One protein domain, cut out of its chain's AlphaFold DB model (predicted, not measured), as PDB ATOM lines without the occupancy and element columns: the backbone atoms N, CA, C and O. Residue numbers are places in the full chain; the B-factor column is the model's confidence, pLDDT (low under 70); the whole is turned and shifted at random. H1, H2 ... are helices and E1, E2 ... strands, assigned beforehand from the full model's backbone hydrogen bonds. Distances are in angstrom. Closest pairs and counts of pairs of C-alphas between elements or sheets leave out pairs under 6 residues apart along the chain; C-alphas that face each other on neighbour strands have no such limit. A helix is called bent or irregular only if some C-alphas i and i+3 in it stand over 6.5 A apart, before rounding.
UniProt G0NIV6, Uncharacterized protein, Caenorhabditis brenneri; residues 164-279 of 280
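What this domain is: This is residues 164 to 279 of the 280 residues of an uncharacterized protein of Caenorhabditis brenneri (UniProt G0NIV6). This is an elongated, mostly helical model: at one end a two-stranded hairpin, E1 and E2, then H2 set crosswise beside the helical hairpin of H3 and H4, and at the far end the short helices H5 and H6. H1 lies off to one side near the end of the strand hairpin, and the unnamed stretch 194 to 206 folds back from it, its residues 202 to 203 pairing in parallel with residues 171 to 172 of E1. The printed part has 116 residues with two named strands, antiparallel in the order E1 - E2, and then six named helices. By its radius of gyration of the C-alphas, 14.6 A, it is compact, yet it spans 51 by 31 by 23 A.

How they stand to each other: Start at E1, residues 169 to 173, and E2, residues 180 to 184, a hairpin whose directions differ by 154 degrees; look for N 170 and O 183, 2.8 A apart, and N 172 and O 181, 2.9 A, within hydrogen-bond range. H1, residues 187 to 193, touches no helix. It is close to but not clearly touching H2, residues 207 to 217, with the C-alphas of His 193 and Ala 217 closest at 7.5 A. The closest C-alphas of E1 and H2 are Cys 172 and Asp 207, 6.7 A apart. H3, residues 226 to 238, touches H2 with residues 232 to 236 alone, about perpendicular at 81 degrees, closest at the C-alphas of Cys 213 and Tyr 232, 6.2 A. H4, residues 242 to 254, is the hub, touching three helices. It forms a helical hairpin with H3, at a shallow tilt of 13 degrees, opposite ways, closest at the C-alphas of Ala 233 and Val 245, 4.3 A. With residues 243 to 247 alone H4 touches H2, closest at the C-alphas of Ala 217 and Val 244, 5.6 A. H5, residues 259 to 267, touches H6, residues 273 to 278, at a steep tilt of 46 degrees, with the C-alphas of Lys 259 and Ile 277 closest at 5.4 A. H6 touches H4 too, at the C-alphas of Val 253 and Ser 273, 5.4 A. Every O i to N i+4 pair is within hydrogen-bond range in H1, H2, H4 and H6; in H3 it is 7 of 9 and in H5 3 of 5.

Where its parts are: Find C-alpha 169 at (108.233, 65.490, 107.460), where E1 begins; E1 is 13.1 A long and E2 13.0 A. H2 measures 15.3 A, H3 19.2 A, H4 18.7 A and H5 14.2 A. H5 is irregular: C-alphas 260 and 263 are 7.5 A apart. H6 ends at C-alpha 278, (86.130, 52.420, 136.994).

The domain as a whole: The C-alphas of Lys 164 and Gly 279, the two farthest apart, are 51.2 A apart. The printed part has no cut, and the one long link is H1 to H2. Mean pLDDT of the printed part is 79.2; it is under 70 in residues 164 to 168, 171 to 178, 187 to 205 and 207.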
ATOM      1  N   LYS A 164     118.977  63.425 103.199       64.12
ATOM      2  CA  LYS A 164     118.919  63.354 101.733       64.12
ATOM      3  C   LYS A 164     117.490  62.987 101.320       64.12
ATOM      4  O   LYS A 164     117.037  61.906 101.656       64.12
ATOM      5  N   GLY A 165     116.810  63.864 100.579       56.47
ATOM      6  CA  GLY A 165     115.428  63.635 100.128       56.47
ATOM      7  C   GLY A 165     114.388  63.967 101.205       56.47
ATOM      8  O   GLY A 165     114.557  63.636 102.373       56.47
ATOM      9  N   GLY A 166     113.341  64.698 100.824       54.06
ATOM     10  CA  GLY A 166     112.328  65.267 101.720       54.06
ATOM     11  C   GLY A 166     111.306  64.275 102.279       54.06
ATOM     12  O   GLY A 166     110.156  64.649 102.424       54.06
ATOM     13  N   HIS A 167     111.689  63.033 102.578       52.72
ATOM     14  CA  HIS A 167     110.748  61.951 102.914       52.72
ATOM     15  C   HIS A 167     110.406  61.835 104.411       52.72
ATOM     16  O   HIS A 167     109.888  60.824 104.866       52.72
ATOM     17  N   ASN A 168     110.707  62.868 105.199       65.50
ATOM     18  CA  ASN A 168     110.819  62.768 106.655       65.50
ATOM     19  C   ASN A 168     110.178  63.992 107.326       65.50
ATOM     20  O   ASN A 168     110.832  64.709 108.094       65.50
ATOM     21  N   THR A 169     108.938  64.311 106.955       70.06
ATOM     22  CA  THR A 169     108.233  65.490 107.460       70.06
ATOM     23  C   THR A 169     106.878  65.148 108.058       70.06
ATOM     24  O   THR A 169     106.245  64.172 107.698       70.06
ATOM     25  N   VAL A 170     106.422  65.956 109.003       70.00
ATOM     26  CA  VAL A 170     105.037  65.967 109.464       70.00
ATOM     27  C   VAL A 170     104.504  67.351 109.155       70.00
ATOM     28  O   VAL A 170     105.071  68.355 109.583       70.00
ATOM     29  N   THR A 171     103.428  67.409 108.382       68.44
ATOM     30  CA  THR A 171     102.807  68.669 107.992       68.44
ATOM     31  C   THR A 171     101.585  68.928 108.869       68.44
ATOM     32  O   THR A 171     100.603  68.198 108.799       68.44
ATOM     33  N   CYS A 172     101.569  70.023 109.622       67.69
ATOM     34  CA  CYS A 172     100.366  70.473 110.325       67.69
ATOM     35  C   CYS A 172      99.987  71.898 109.909       67.69
ATOM     36  O   CYS A 172     100.756  72.590 109.239       67.69
ATOM     37  N   TYR A 173      98.800  72.366 110.294       63.25
ATOM     38  CA  TYR A 173      98.479  73.789 110.183       63.25
ATOM     39  C   TYR A 173      98.758  74.497 111.496       63.25
ATOM     40  O   TYR A 173      98.414  74.029 112.580       63.25
ATOM     41  N   HIS A 174      99.345  75.680 111.386       62.16
ATOM     42  CA  HIS A 174      99.412  76.601 112.498       62.16
ATOM     43  C   HIS A 174      97.996  77.101 112.809       62.16
ATOM     44  O   HIS A 174      97.385  77.825 112.016       62.16
ATOM     45  N   TYR A 175      97.491  76.730 113.986       56.69
ATOM     46  CA  TYR A 175      96.098  76.921 114.407       56.69
ATOM     47  C   TYR A 175      95.582  78.362 114.283       56.69
ATOM     48  O   TYR A 175      94.395  78.570 114.061       56.69
ATOM     49  N   ARG A 176      96.460  79.369 114.394       58.16
ATOM     50  CA  ARG A 176      96.059  80.789 114.365       58.16
ATOM     51  C   ARG A 176      96.167  81.478 113.008       58.16
ATOM     52  O   ARG A 176      95.534  82.506 112.815       58.16
ATOM     53  N   SER A 177      96.991  80.974 112.099       61.84
ATOM     54  CA  SER A 177      97.308  81.666 110.836       61.84
ATOM     55  C   SER A 177      96.887  80.876 109.605       61.84
ATOM     56  O   SER A 177      97.085  81.352 108.492       61.84
ATOM     57  N   ASN A 178      96.359  79.661 109.795       65.12
ATOM     58  CA  ASN A 178      96.074  78.704 108.727       65.12
ATOM     59  C   ASN A 178      97.285  78.453 107.802       65.12
ATOM     60  O   ASN A 178      97.150  78.003 106.666       65.12
ATOM     61  N   SER A 179      98.494  78.772 108.276       70.00
ATOM     62  CA  SER A 179      99.731  78.582 107.529       70.00
ATOM     63  C   SER A 179     100.244  77.174 107.765       70.00
ATOM     64  O   SER A 179     100.281  76.709 108.906       70.00
ATOM     65  N   ARG A 180     100.677  76.506 106.696       72.75
ATOM     66  CA  ARG A 180     101.310  75.189 106.772       72.75
ATOM     67  C   ARG A 180     102.600  75.287 107.594       72.75
ATOM     68  O   ARG A 180     103.478  76.082 107.264       72.75
ATOM     69  N   LEU A 181     102.703  74.484 108.645       75.75
ATOM     70  CA  LEU A 181     103.919  74.264 109.413       75.75
ATOM     71  C   LEU A 181     104.447  72.869 109.082       75.75
ATOM     72  O   LEU A 181     103.687  71.907 108.990       75.75
ATOM     73  N   ILE A 182     105.753  72.773 108.863       78.19
ATOM     74  CA  ILE A 182     106.412  71.521 108.507       78.19
ATOM     75  C   ILE A 182     107.396  71.199 109.622       78.19
ATOM     76  O   ILE A 182     108.355  71.938 109.843       78.19
ATOM     77  N   PHE A 183     107.142  70.096 110.312       80.50
ATOM     78  CA  PHE A 183     108.095  69.471 111.211       80.50
ATOM     79  C   PHE A 183     108.946  68.478 110.423       80.50
ATOM     80  O   PHE A 183     108.447  67.763 109.562       80.50
ATOM     81  N   HIS A 184     110.234  68.416 110.711       79.56
ATOM     82  CA  HIS A 184     111.201  67.510 110.118       79.56
ATOM     83  C   HIS A 184     111.557  66.450 111.157       79.56
ATOM     84  O   HIS A 184     112.274  66.726 112.116       79.56
ATOM     85  N   CYS A 185     111.050  65.236 110.970       75.88
ATOM     86  CA  CYS A 185     111.142  64.152 111.941       75.88
ATOM     87  C   CYS A 185     111.792  62.916 111.297       75.88
ATOM     88  O   CYS A 185     111.460  62.604 110.155       75.88
ATOM     89  N   PRO A 186     112.716  62.196 111.964       71.50
ATOM     90  CA  PRO A 186     113.312  60.984 111.405       71.50
ATOM     91  C   PRO A 186     112.264  59.940 110.988       71.50
ATOM     92  O   PRO A 186     111.552  59.409 111.834       71.50
ATOM     93  N   GLU A 187     112.221  59.573 109.703       65.94
ATOM     94  CA  GLU A 187     111.280  58.569 109.174       65.94
ATOM     95  C   GLU A 187     111.442  57.209 109.851       65.94
ATOM     96  O   GLU A 187     110.448  56.557 110.130       65.94
ATOM     97  N   GLN A 188     112.665  56.798 110.196       65.06
ATOM     98  CA  GLN A 188     112.885  55.565 110.962       65.06
ATOM     99  C   GLN A 188     112.148  55.577 112.307       65.06
ATOM    100  O   GLN A 188     111.712  54.529 112.764       65.06
ATOM    101  N   LEU A 189     111.990  56.748 112.928       64.75
ATOM    102  CA  LEU A 189     111.312  56.892 114.215       64.75
ATOM    103  C   LEU A 189     109.805  57.083 114.047       64.75
ATOM    104  O   LEU A 189     109.055  56.543 114.855       64.75
ATOM    105  N   LEU A 190     109.361  57.756 112.977       66.06
ATOM    106  CA  LEU A 190     107.948  57.745 112.594       66.06
ATOM    107  C   LEU A 190     107.507  56.315 112.285       66.06
ATOM    108  O   LEU A 190     106.653  55.816 112.994       66.06
ATOM    109  N   LYS A 191     108.159  55.599 111.362       67.38
ATOM    110  CA  LYS A 191     107.833  54.205 111.000       67.38
ATOM    111  C   LYS A 191     107.936  53.217 112.157       67.38
ATOM    112  O   LYS A 191     107.204  52.237 112.193       67.38
ATOM    113  N   PHE A 192     108.859  53.435 113.094       66.88
ATOM    114  CA  PHE A 192     108.966  52.568 114.270       66.88
ATOM    115  C   PHE A 192     107.760  52.723 115.211       66.88
ATOM    116  O   PHE A 192     107.432  51.797 115.952       66.88
ATOM    117  N   HIS A 193     107.098  53.881 115.187       64.19
ATOM    118  CA  HIS A 193     106.002  54.201 116.096       64.19
ATOM    119  C   HIS A 193     104.634  54.341 115.432       64.19
ATOM    120  O   HIS A 193     103.653  54.185 116.150       64.19
ATOM    121  N   SER A 194     104.558  54.606 114.128       61.31
ATOM    122  CA  SER A 194     103.345  54.787 113.335       61.31
ATOM    123  C   SER A 194     103.169  53.640 112.339       61.31
ATOM    124  O   SER A 194     104.125  53.108 111.782       61.31
ATOM    125  N   LEU A 195     101.914  53.261 112.104       51.22
ATOM    126  CA  LEU A 195     101.533  52.262 111.098       51.22
ATOM    127  C   LEU A 195     101.368  52.870 109.691       51.22
ATOM    128  O   LEU A 195     100.963  52.163 108.774       51.22
ATOM    129  N   SER A 196     101.616  54.175 109.524       54.00
ATOM    130  CA  SER A 196     101.404  54.877 108.256       54.00
ATOM    131  C   SER A 196     102.680  54.889 107.419       54.00
ATOM    132  O   SER A 196     103.706  55.413 107.857       54.00
ATOM    133  N   GLU A 197     102.608  54.342 106.205       54.16
ATOM    134  CA  GLU A 197     103.697  54.376 105.219       54.16
ATOM    135  C   GLU A 197     103.860  55.755 104.553       54.16
ATOM    136  O   GLU A 197     104.871  56.008 103.896       54.16
ATOM    137  N   GLU A 198     102.900  56.668 104.740       53.84
ATOM    138  CA  GLU A 198     102.897  57.982 104.098       53.84
ATOM    139  C   GLU A 198     103.607  59.051 104.942       53.84
ATOM    140  O   GLU A 198     103.271  59.311 106.100       53.84
ATOM    141  N   ALA A 199     104.585  59.709 104.312       54.03
ATOM    142  CA  ALA A 199     105.470  60.722 104.891       54.03
ATOM    143  C   ALA A 199     104.841  62.122 105.046       54.03
ATOM    144  O   ALA A 199     105.564  63.085 105.284       54.03
ATOM    145  N   ASP A 200     103.522  62.257 104.903       58.97
ATOM    146  CA  ASP A 200     102.802  63.524 105.052       58.97
ATOM    147  C   ASP A 200     101.516  63.305 105.857       58.97
ATOM    148  O   ASP A 200     100.411  63.206 105.328       58.97
ATOM    149  N   ILE A 201     101.661  63.228 107.180       63.12
ATOM    150  CA  ILE A 201     100.513  63.120 108.085       63.12
ATOM    151  C   ILE A 201      99.900  64.505 108.253       63.12
ATOM    152  O   ILE A 201     100.569  65.415 108.741       63.12
ATOM    153  N   PHE A 202      98.627  64.645 107.881       65.19
ATOM    154  CA  PHE A 202      97.850  65.855 108.105       65.19
ATOM    155  C   PHE A 202      97.151  65.831 109.471       65.19
ATOM    156  O   PHE A 202      96.358  64.936 109.753       65.19
ATOM    157  N   VAL A 203      97.422  66.831 110.317       66.25
ATOM    158  CA  VAL A 203      96.957  66.857 111.713       66.25
ATOM    159  C   VAL A 203      96.219  68.178 111.996       66.25
ATOM    160  O   VAL A 203      96.862  69.233 112.016       66.25
ATOM    161  N   PRO A 204      94.884  68.171 112.216       67.44
ATOM    162  CA  PRO A 204      94.078  69.378 112.435       67.44
ATOM    163  C   PRO A 204      94.135  69.863 113.896       67.44
ATOM    164  O   PRO A 204      93.111  70.138 114.519       67.44
ATOM    165  N   PHE A 205      95.335  69.952 114.468       68.06
ATOM    166  CA  PHE A 205      95.552  70.344 115.862       68.06
ATOM    167  C   PHE A 205      96.540  71.515 115.957       68.06
ATOM    168  O   PHE A 205      97.351  71.703 115.049       68.06
ATOM    169  N   PRO A 206      96.499  72.306 117.048       70.75
ATOM    170  CA  PRO A 206      97.517  73.316 117.324       70.75
ATOM    171  C   PRO A 206      98.947  72.781 117.244       70.75
ATOM    172  O   PRO A 206      99.242  71.699 117.750       70.75
ATOM    173  N   ASP A 207      99.833  73.584 116.649       69.56
ATOM    174  CA  ASP A 207     101.241  73.260 116.389       69.56
ATOM    175  C   ASP A 207     101.989  72.848 117.658       69.56
ATOM    176  O   ASP A 207     102.708  71.853 117.644       69.56
ATOM    177  N   VAL A 208     101.741  73.553 118.766       73.88
ATOM    178  CA  VAL A 208     102.331  73.238 120.077       73.88
ATOM    179  C   VAL A 208     102.030  71.799 120.503       73.88
ATOM    180  O   VAL A 208     102.911  71.110 121.006       73.88
ATOM    181  N   PHE A 209     100.807  71.309 120.273       82.62
ATOM    182  CA  PHE A 209     100.460  69.961 120.713       82.62
ATOM    183  C   PHE A 209     101.063  68.870 119.830       82.62
ATOM    184  O   PHE A 209     101.407  67.799 120.326       82.62
ATOM    185  N   VAL A 210     101.208  69.146 118.531       84.06
ATOM    186  CA  VAL A 210     101.881  68.237 117.596       84.06
ATOM    187  C   VAL A 210     103.363  68.132 117.945       84.06
ATOM    188  O   VAL A 210     103.890  67.025 118.012       84.06
ATOM    189  N   GLU A 211     104.019  69.262 118.222       85.38
ATOM    190  CA  GLU A 211     105.424  69.286 118.629       85.38
ATOM    191  C   GLU A 211     105.655  68.470 119.907       85.38
ATOM    192  O   GLU A 211     106.510  67.588 119.909       85.38
ATOM    193  N   ASP A 212     104.853  68.677 120.957       88.62
ATOM    194  CA  ASP A 212     104.953  67.905 122.204       88.62
ATOM    195  C   ASP A 212     104.756  66.397 121.970       88.62
ATOM    196  O   ASP A 212     105.487  65.575 122.526       88.62
ATOM    197  N   CYS A 213     103.797  66.008 121.121       89.25
ATOM    198  CA  CYS A 213     103.604  64.606 120.750       89.25
ATOM    199  C   CYS A 213     104.836  64.027 120.047       89.25
ATOM    200  O   CYS A 213     105.216  62.898 120.357       89.25
ATOM    201  N   LEU A 214     105.482  64.785 119.156       87.69
ATOM    202  CA  LEU A 214     106.752  64.377 118.556       87.69
ATOM    203  C   LEU A 214     107.823  64.223 119.644       87.69
ATOM    204  O   LEU A 214     108.423  63.158 119.746       87.69
ATOM    205  N   GLN A 215     108.015  65.209 120.525       89.88
ATOM    206  CA  GLN A 215     108.990  65.111 121.622       89.88
ATOM    207  C   GLN A 215     108.780  63.832 122.459       89.88
ATOM    208  O   GLN A 215     109.721  63.061 122.666       89.88
ATOM    209  N   ILE A 216     107.542  63.544 122.877       91.25
ATOM    210  CA  ILE A 216     107.189  62.321 123.624       91.25
ATOM    211  C   ILE A 216     107.484  61.070 122.798       91.25
ATOM    212  O   ILE A 216     108.030  60.098 123.329       91.25
ATOM    213  N   ALA A 217     107.154  61.088 121.504       88.44
ATOM    214  CA  ALA A 217     107.438  59.977 120.608       88.44
ATOM    215  C   ALA A 217     108.945  59.681 120.529       88.44
ATOM    216  O   ALA A 217     109.339  58.522 120.419       88.44
ATOM    217  N   HIS A 218     109.781  60.709 120.678       85.62
ATOM    218  CA  HIS A 218     111.240  60.612 120.749       85.62
ATOM    219  C   HIS A 218     111.794  60.376 122.166       85.62
ATOM    220  O   HIS A 218     113.005  60.435 122.380       85.62
ATOM    221  N   GLY A 219     110.931  60.065 123.138       88.75
ATOM    222  CA  GLY A 219     111.317  59.684 124.498       88.75
ATOM    223  C   GLY A 219     111.493  60.850 125.471       88.75
ATOM    224  O   GLY A 219     111.899  60.624 126.617       88.75
ATOM    225  N   VAL A 220     111.170  62.078 125.062       90.06
ATOM    226  CA  VAL A 220     111.178  63.241 125.954       90.06
ATOM    227  C   VAL A 220     110.046  63.106 126.973       90.06
ATOM    228  O   VAL A 220     108.887  62.877 126.633       90.06
ATOM    229  N   ARG A 221     110.373  63.242 128.260       88.88
ATOM    230  CA  ARG A 221     109.416  63.085 129.366       88.88
ATOM    231  C   ARG A 221     108.800  64.427 129.757       88.88
ATOM    232  O   ARG A 221     109.110  64.965 130.819       88.88
ATOM    233  N   ILE A 222     107.951  64.965 128.887       86.50
ATOM    234  CA  ILE A 222     107.243  66.228 129.133       86.50
ATOM    235  C   ILE A 222     106.258  66.059 130.296       86.50
ATOM    236  O   ILE A 222     105.523  65.077 130.365       86.50
ATOM    237  N   ARG A 223     106.205  67.027 131.216       84.94
ATOM    238  CA  ARG A 223     105.190  67.035 132.280       84.94
ATOM    239  C   ARG A 223     103.838  67.451 131.707       84.94
ATOM    240  O   ARG A 223     103.695  68.548 131.176       84.94
ATOM    241  N   ILE A 224     102.843  66.583 131.848       85.94
ATOM    242  CA  ILE A 224     101.516  66.749 131.249       85.94
ATOM    243  C   ILE A 224     100.459  66.727 132.357       85.94
ATOM    244  O   ILE A 224     100.479  65.846 133.213       85.94
ATOM    245  N   SER A 225      99.523  67.680 132.333       85.81
ATOM    246  CA  SER A 225      98.346  67.670 133.213       85.81
ATOM    247  C   SER A 225      97.332  66.604 132.781       85.81
ATOM    248  O   SER A 225      97.258  66.266 131.599       85.81
ATOM    249  N   ALA A 226      96.471  66.132 133.690       81.88
ATOM    250  CA  ALA A 226      95.414  65.164 133.355       81.88
ATOM    251  C   ALA A 226      94.593  65.582 132.117       81.88
ATOM    252  O   ALA A 226      94.468  64.823 131.157       81.88
ATOM    253  N   SER A 227      94.125  66.835 132.080       80.69
ATOM    254  CA  SER A 227      93.341  67.372 130.958       80.69
ATOM    255  C   SER A 227      94.078  67.338 129.615       80.69
ATOM    256  O   SER A 227      93.460  67.113 128.575       80.69
ATOM    257  N   ARG A 228      95.404  67.528 129.620       87.62
ATOM    258  CA  ARG A 228      96.223  67.492 128.403       87.62
ATOM    259  C   ARG A 228      96.568  66.072 127.963       87.62
ATOM    260  O   ARG A 228      96.716  65.856 126.764       87.62
ATOM    261  N   CYS A 229      96.627  65.095 128.875       90.75
ATOM    262  CA  CYS A 229      96.902  63.695 128.523       90.75
ATOM    263  C   CYS A 229      95.911  63.169 127.476       90.75
ATOM    264  O   CYS A 229      96.320  62.530 126.514       90.75
ATOM    265  N   LEU A 230      94.620  63.483 127.618       90.00
ATOM    266  CA  LEU A 230      93.592  63.050 126.665       90.00
ATOM    267  C   LEU A 230      93.747  63.696 125.283       90.00
ATOM    268  O   LEU A 230      93.423  63.063 124.282       90.00
ATOM    269  N   VAL A 231      94.223  64.944 125.225       89.62
ATOM    270  CA  VAL A 231      94.475  65.663 123.964       89.62
ATOM    271  C   VAL A 231      95.687  65.066 123.251       89.62
ATOM    272  O   VAL A 231      95.601  64.728 122.075       89.62
ATOM    273  N   TYR A 232      96.796  64.867 123.962       92.12
ATOM    274  CA  TYR A 232      97.997  64.265 123.384       92.12
ATOM    275  C   TYR A 232      97.798  62.793 123.009       92.12
ATOM    276  O   TYR A 232      98.322  62.352 121.992       92.12
ATOM    277  N   ALA A 233      97.016  62.032 123.781       92.56
ATOM    278  CA  ALA A 233      96.639  60.668 123.414       92.56
ATOM    279  C   ALA A 233      95.785  60.644 122.138       92.56
ATOM    280  O   ALA A 233      95.946  59.753 121.309       92.56
ATOM    281  N   GLU A 234      94.900  61.625 121.952       90.19
ATOM    282  CA  GLU A 234      94.116  61.766 120.725       90.19
ATOM    283  C   GLU A 234      95.013  62.052 119.523       90.19
ATOM    284  O   GLU A 234      94.990  61.280 118.569       90.19
ATOM    285  N   ILE A 235      95.888  63.056 119.609       87.50
ATOM    286  CA  ILE A 235      96.856  63.381 118.547       87.50
ATOM    287  C   ILE A 235      97.780  62.194 118.259       87.50
ATOM    288  O   ILE A 235      97.965  61.818 117.103       87.50
ATOM    289  N   GLY A 236      98.326  61.571 119.305       88.19
ATOM    290  CA  GLY A 236      99.176  60.392 119.193       88.19
ATOM    291  C   GLY A 236      98.475  59.256 118.455       88.19
ATOM    292  O   GLY A 236      99.075  58.662 117.567       88.19
ATOM    293  N   ARG A 237      97.193  59.002 118.745       87.88
ATOM    294  CA  ARG A 237      96.401  57.999 118.024       87.88
ATOM    295  C   ARG A 237      96.191  58.379 116.555       87.88
ATOM    296  O   ARG A 237      96.396  57.521 115.704       87.88
ATOM    297  N   GLU A 238      95.809  59.622 116.257       83.56
ATOM    298  CA  GLU A 238      95.597  60.083 114.870       83.56
ATOM    299  C   GLU A 238      96.887  60.010 114.033       83.56
ATOM    300  O   GLU A 238      96.854  59.678 112.854       83.56
ATOM    301  N   MET A 239      98.044  60.251 114.654       79.94
ATOM    302  CA  MET A 239      99.363  60.125 114.021       79.94
ATOM    303  C   MET A 239      99.931  58.694 114.067       79.94
ATOM    304  O   MET A 239     101.053  58.452 113.622       79.94
ATOM    305  N   GLY A 240      99.195  57.744 114.650       82.00
ATOM    306  CA  GLY A 240      99.611  56.354 114.827       82.00
ATOM    307  C   GLY A 240     100.685  56.113 115.895       82.00
ATOM    308  O   GLY A 240     101.071  54.968 116.075       82.00
ATOM    309  N   MET A 241     101.146  57.133 116.622       86.38
ATOM    310  CA  MET A 241     102.209  57.072 117.634       86.38
ATOM    311  C   MET A 241     101.717  56.456 118.956       86.38
ATOM    312  O   MET A 241     101.443  57.147 119.944       86.38
ATOM    313  N   MET A 242     101.617  55.128 119.009       87.75
ATOM    314  CA  MET A 242     101.060  54.421 120.176       87.75
ATOM    315  C   MET A 242     101.886  54.576 121.459       87.75
ATOM    316  O   MET A 242     101.349  54.499 122.565       87.75
ATOM    317  N   ASN A 243     103.187  54.840 121.345       89.94
ATOM    318  CA  ASN A 243     104.026  55.167 122.496       89.94
ATOM    319  C   ASN A 243     103.597  56.475 123.184       89.94
ATOM    320  O   ASN A 243     103.644  56.539 124.414       89.94
ATOM    321  N   VAL A 244     103.116  57.468 122.427       92.06
ATOM    322  CA  VAL A 244     102.545  58.712 122.971       92.06
ATOM    323  C   VAL A 244     101.252  58.416 123.724       92.06
ATOM    324  O   VAL A 244     101.090  58.875 124.854       92.06
ATOM    325  N   VAL A 245     100.370  57.583 123.158       93.25
ATOM    326  CA  VAL A 245      99.128  57.146 123.821       93.25
ATOM    327  C   VAL A 245      99.437  56.455 125.149       93.25
ATOM    328  O   VAL A 245      98.898  56.838 126.185       93.25
ATOM    329  N   HIS A 246     100.362  55.491 125.153       93.00
ATOM    330  CA  HIS A 246     100.766  54.778 126.368       93.00
ATOM    331  C   HIS A 246     101.447  55.686 127.400       93.00
ATOM    332  O   HIS A 246     101.314  55.464 128.604       93.00
ATOM    333  N   TYR A 247     102.209  56.687 126.952       94.25
ATOM    334  CA  TYR A 247     102.791  57.679 127.849       94.25
ATOM    335  C   TYR A 247     101.699  58.505 128.534       94.25
ATOM    336  O   TYR A 247     101.687  58.605 129.759       94.25
ATOM    337  N   CYS A 248     100.750  59.023 127.755       94.50
ATOM    338  CA  CYS A 248      99.628  59.806 128.263       94.50
ATOM    339  C   CYS A 248      98.733  58.991 129.200       94.50
ATOM    340  O   CYS A 248      98.285  59.521 130.207       94.50
ATOM    341  N   ASP A 249      98.518  57.708 128.910       94.31
ATOM    342  CA  ASP A 249      97.780  56.777 129.767       94.31
ATOM    343  C   ASP A 249      98.404  56.663 131.165       94.31
ATOM    344  O   ASP A 249      97.738  56.888 132.175       94.31
ATOM    345  N   ARG A 250      99.722  56.442 131.232       93.06
ATOM    346  CA  ARG A 250     100.455  56.424 132.509       93.06
ATOM    347  C   ARG A 250     100.371  57.754 133.249       93.06
ATOM    348  O   ARG A 250     100.142  57.772 134.456       93.06
ATOM    349  N   MET A 251     100.574  58.860 132.535       91.94
ATOM    350  CA  MET A 251     100.527  60.191 133.139       91.94
ATOM    351  C   MET A 251      99.123  60.537 133.641       91.94
ATOM    352  O   MET A 251      98.990  61.189 134.672       91.94
ATOM    353  N   TYR A 252      98.073  60.089 132.957       91.56
ATOM    354  CA  TYR A 252      96.695  60.361 133.350       91.56
ATOM    355  C   TYR A 252      96.331  59.659 134.664       91.56
ATOM    356  O   TYR A 252      95.787  60.301 135.559       91.56
ATOM    357  N   VAL A 253      96.740  58.395 134.836       89.69
ATOM    358  CA  VAL A 253      96.596  57.658 136.109       89.69
ATOM    359  C   VAL A 253      97.276  58.395 137.268       89.69
ATOM    360  O   VAL A 253      96.701  58.523 138.345       89.69
ATOM    361  N   GLN A 254      98.481  58.926 137.045       86.81
ATOM    362  CA  GLN A 254      99.243  59.650 138.071       86.81
ATOM    363  C   GLN A 254      98.613  60.989 138.480       86.81
ATOM    364  O   GLN A 254      98.927  61.505 139.550       86.81
ATOM    365  N   ASN A 255      97.739  61.560 137.648       83.56
ATOM    366  CA  ASN A 255      97.142  62.878 137.864       83.56
ATOM    367  C   ASN A 255      95.665  62.816 138.295       83.56
ATOM    368  O   ASN A 255      94.939  63.781 138.070       83.56
ATOM    369  N   TYR A 256      95.238  61.719 138.930       78.56
ATOM    370  CA  TYR A 256      93.870  61.501 139.428       78.56
ATOM    371  C   TYR A 256      92.809  61.554 138.311       78.56
ATOM    372  O   TYR A 256      92.231  62.608 138.038       78.56
ATOM    373  N   PRO A 257      92.541  60.417 137.651       77.25
ATOM    374  CA  PRO A 257      91.693  60.377 136.469       77.25
ATOM    375  C   PRO A 257      90.213  60.672 136.790       77.25
ATOM    376  O   PRO A 257      89.698  60.287 137.840       77.25
ATOM    377  N   ASP A 258      89.507  61.338 135.871       84.38
ATOM    378  CA  ASP A 258      88.106  61.744 136.038       84.38
ATOM    379  C   ASP A 258      87.143  60.692 135.461       84.38
ATOM    380  O   ASP A 258      87.287  60.227 134.328       84.38
ATOM    381  N   LYS A 259      86.087  60.357 136.214       85.94
ATOM    382  CA  LYS A 259      85.020  59.439 135.773       85.94
ATOM    383  C   LYS A 259      84.327  59.870 134.487       85.94
ATOM    384  O   LYS A 259      83.918  59.013 133.700       85.94
ATOM    385  N   ARG A 260      84.227  61.175 134.240       88.00
ATOM    386  CA  ARG A 260      83.624  61.741 133.022       88.00
ATOM    387  C   ARG A 260      84.404  61.374 131.759       88.00
ATOM    388  O   ARG A 260      83.818  61.327 130.678       88.00
ATOM    389  N   ASP A 261      85.683  61.034 131.896       89.56
ATOM    390  CA  ASP A 261      86.572  60.761 130.770       89.56
ATOM    391  C   ASP A 261      86.606  59.281 130.357       89.56
ATOM    392  O   ASP A 261      87.215  58.954 129.335       89.56
ATOM    393  N   LEU A 262      85.903  58.384 131.066       88.31
ATOM    394  CA  LEU A 262      85.910  56.935 130.808       88.31
ATOM    395  C   LEU A 262      85.660  56.594 129.331       88.31
ATOM    396  O   LEU A 262      86.423  55.850 128.714       88.31
ATOM    397  N   LYS A 263      84.615  57.177 128.730       91.00
ATOM    398  CA  LYS A 263      84.264  56.929 127.322       91.00
ATOM    399  C   LYS A 263      85.394  57.348 126.376       91.00
ATOM    400  O   LYS A 263      85.650  56.665 125.382       91.00
ATOM    401  N   LYS A 264      86.073  58.459 126.678       90.94
ATOM    402  CA  LYS A 264      87.192  58.962 125.874       90.94
ATOM    403  C   LYS A 264      88.430  58.079 126.058       90.94
ATOM    404  O   LYS A 264      89.026  57.696 125.055       90.94
ATOM    405  N   ALA A 265      88.752  57.682 127.289       90.12
ATOM    406  CA  ALA A 265      89.857  56.772 127.598       90.12
ATOM    407  C   ALA A 265      89.708  55.408 126.894       90.12
ATOM    408  O   ALA A 265      90.666  54.923 126.291       90.12
ATOM    409  N   ILE A 266      88.495  54.838 126.867       91.25
ATOM    410  CA  ILE A 266      88.194  53.608 126.110       91.25
ATOM    411  C   ILE A 266      88.436  53.823 124.610       91.25
ATOM    412  O   ILE A 266      89.152  53.042 123.987       91.25
ATOM    413  N   LYS A 267      87.900  54.909 124.027       92.88
ATOM    414  CA  LYS A 267      88.086  55.237 122.597       92.88
ATOM    415  C   LYS A 267      89.568  55.404 122.228       92.88
ATOM    416  O   LYS A 267      89.960  55.154 121.090       92.88
ATOM    417  N   LEU A 268      90.385  55.877 123.164       91.44
ATOM    418  CA  LEU A 268      91.821  56.097 122.985       91.44
ATOM    419  C   LEU A 268      92.673  54.863 123.314       91.44
ATOM    420  O   LEU A 268      93.886  54.935 123.173       91.44
ATOM    421  N   ASN A 269      92.066  53.737 123.716       89.88
ATOM    422  CA  ASN A 269      92.775  52.524 124.137       89.88
ATOM    423  C   ASN A 269      93.767  52.789 125.298       89.88
ATOM    424  O   ASN A 269      94.871  52.247 125.331       89.88
ATOM    425  N   MET A 270      93.365  53.629 126.260       91.94
ATOM    426  CA  MET A 270      94.124  53.952 127.479       91.94
ATOM    427  C   MET A 270      93.889  52.883 128.556       91.94
ATOM    428  O   MET A 270      93.065  53.031 129.462       91.94
ATOM    429  N   ARG A 271      94.569  51.746 128.395       91.19
ATOM    430  CA  ARG A 271      94.336  50.507 129.151       91.19
ATOM    431  C   ARG A 271      94.624  50.609 130.648       91.19
ATOM    432  O   ARG A 271      94.053  49.829 131.399       91.19
ATOM    433  N   GLN A 272      95.492  51.518 131.082       89.75
ATOM    434  CA  GLN A 272      95.816  51.698 132.502       89.75
ATOM    435  C   GLN A 272      94.826  52.636 133.191       89.75
ATOM    436  O   GLN A 272      94.431  52.398 134.328       89.75
ATOM    437  N   SER A 273      94.380  53.671 132.483       88.12
ATOM    438  CA  SER A 273      93.420  54.649 132.986       88.12
ATOM    439  C   SER A 273      92.026  54.059 133.141       88.12
ATOM    440  O   SER A 273      91.347  54.368 134.113       88.12
ATOM    441  N   VAL A 274      91.586  53.202 132.213       88.94
ATOM    442  CA  VAL A 274      90.216  52.660 132.219       88.94
ATOM    443  C   VAL A 274      89.862  51.929 133.529       88.94
ATOM    444  O   VAL A 274      88.865  52.320 134.138       88.94
ATOM    445  N   PRO A 275      90.648  50.949 134.027       87.88
ATOM    446  CA  PRO A 275      90.369  50.300 135.313       87.88
ATOM    447  C   PRO A 275      90.360  51.287 136.485       87.88
ATOM    448  O   PRO A 275      89.423  51.295 137.280       87.88
ATOM    449  N   GLN A 276      91.336  52.198 136.526       87.31
ATOM    450  CA  GLN A 276      91.465  53.196 137.592       87.31
ATOM    451  C   GLN A 276      90.256  54.140 137.649       87.31
ATOM    452  O   GLN A 276      89.745  54.437 138.726       87.31
ATOM    453  N   ILE A 277      89.740  54.562 136.490       85.00
ATOM    454  CA  ILE A 277      88.521  55.374 136.395       85.00
ATOM    455  C   ILE A 277      87.293  54.597 136.897       85.00
ATOM    456  O   ILE A 277      86.412  55.161 137.553       85.00
ATOM    457  N   MET A 278      87.222  53.303 136.577       83.88
ATOM    458  CA  MET A 278      86.130  52.420 136.994       83.88
ATOM    459  C   MET A 278      86.195  52.042 138.482       83.88
ATOM    460  O   MET A 278      85.194  51.568 139.016       83.88
ATOM    461  N   GLY A 279      87.318  52.303 139.160       78.62
ATOM    462  CA  GLY A 279      87.556  51.891 140.545       78.62
ATOM    463  C   GLY A 279      87.869  50.399 140.684       78.62
ATOM    464  O   GLY A 279      87.494  49.805 141.694       78.62
TER     465      GLY A 279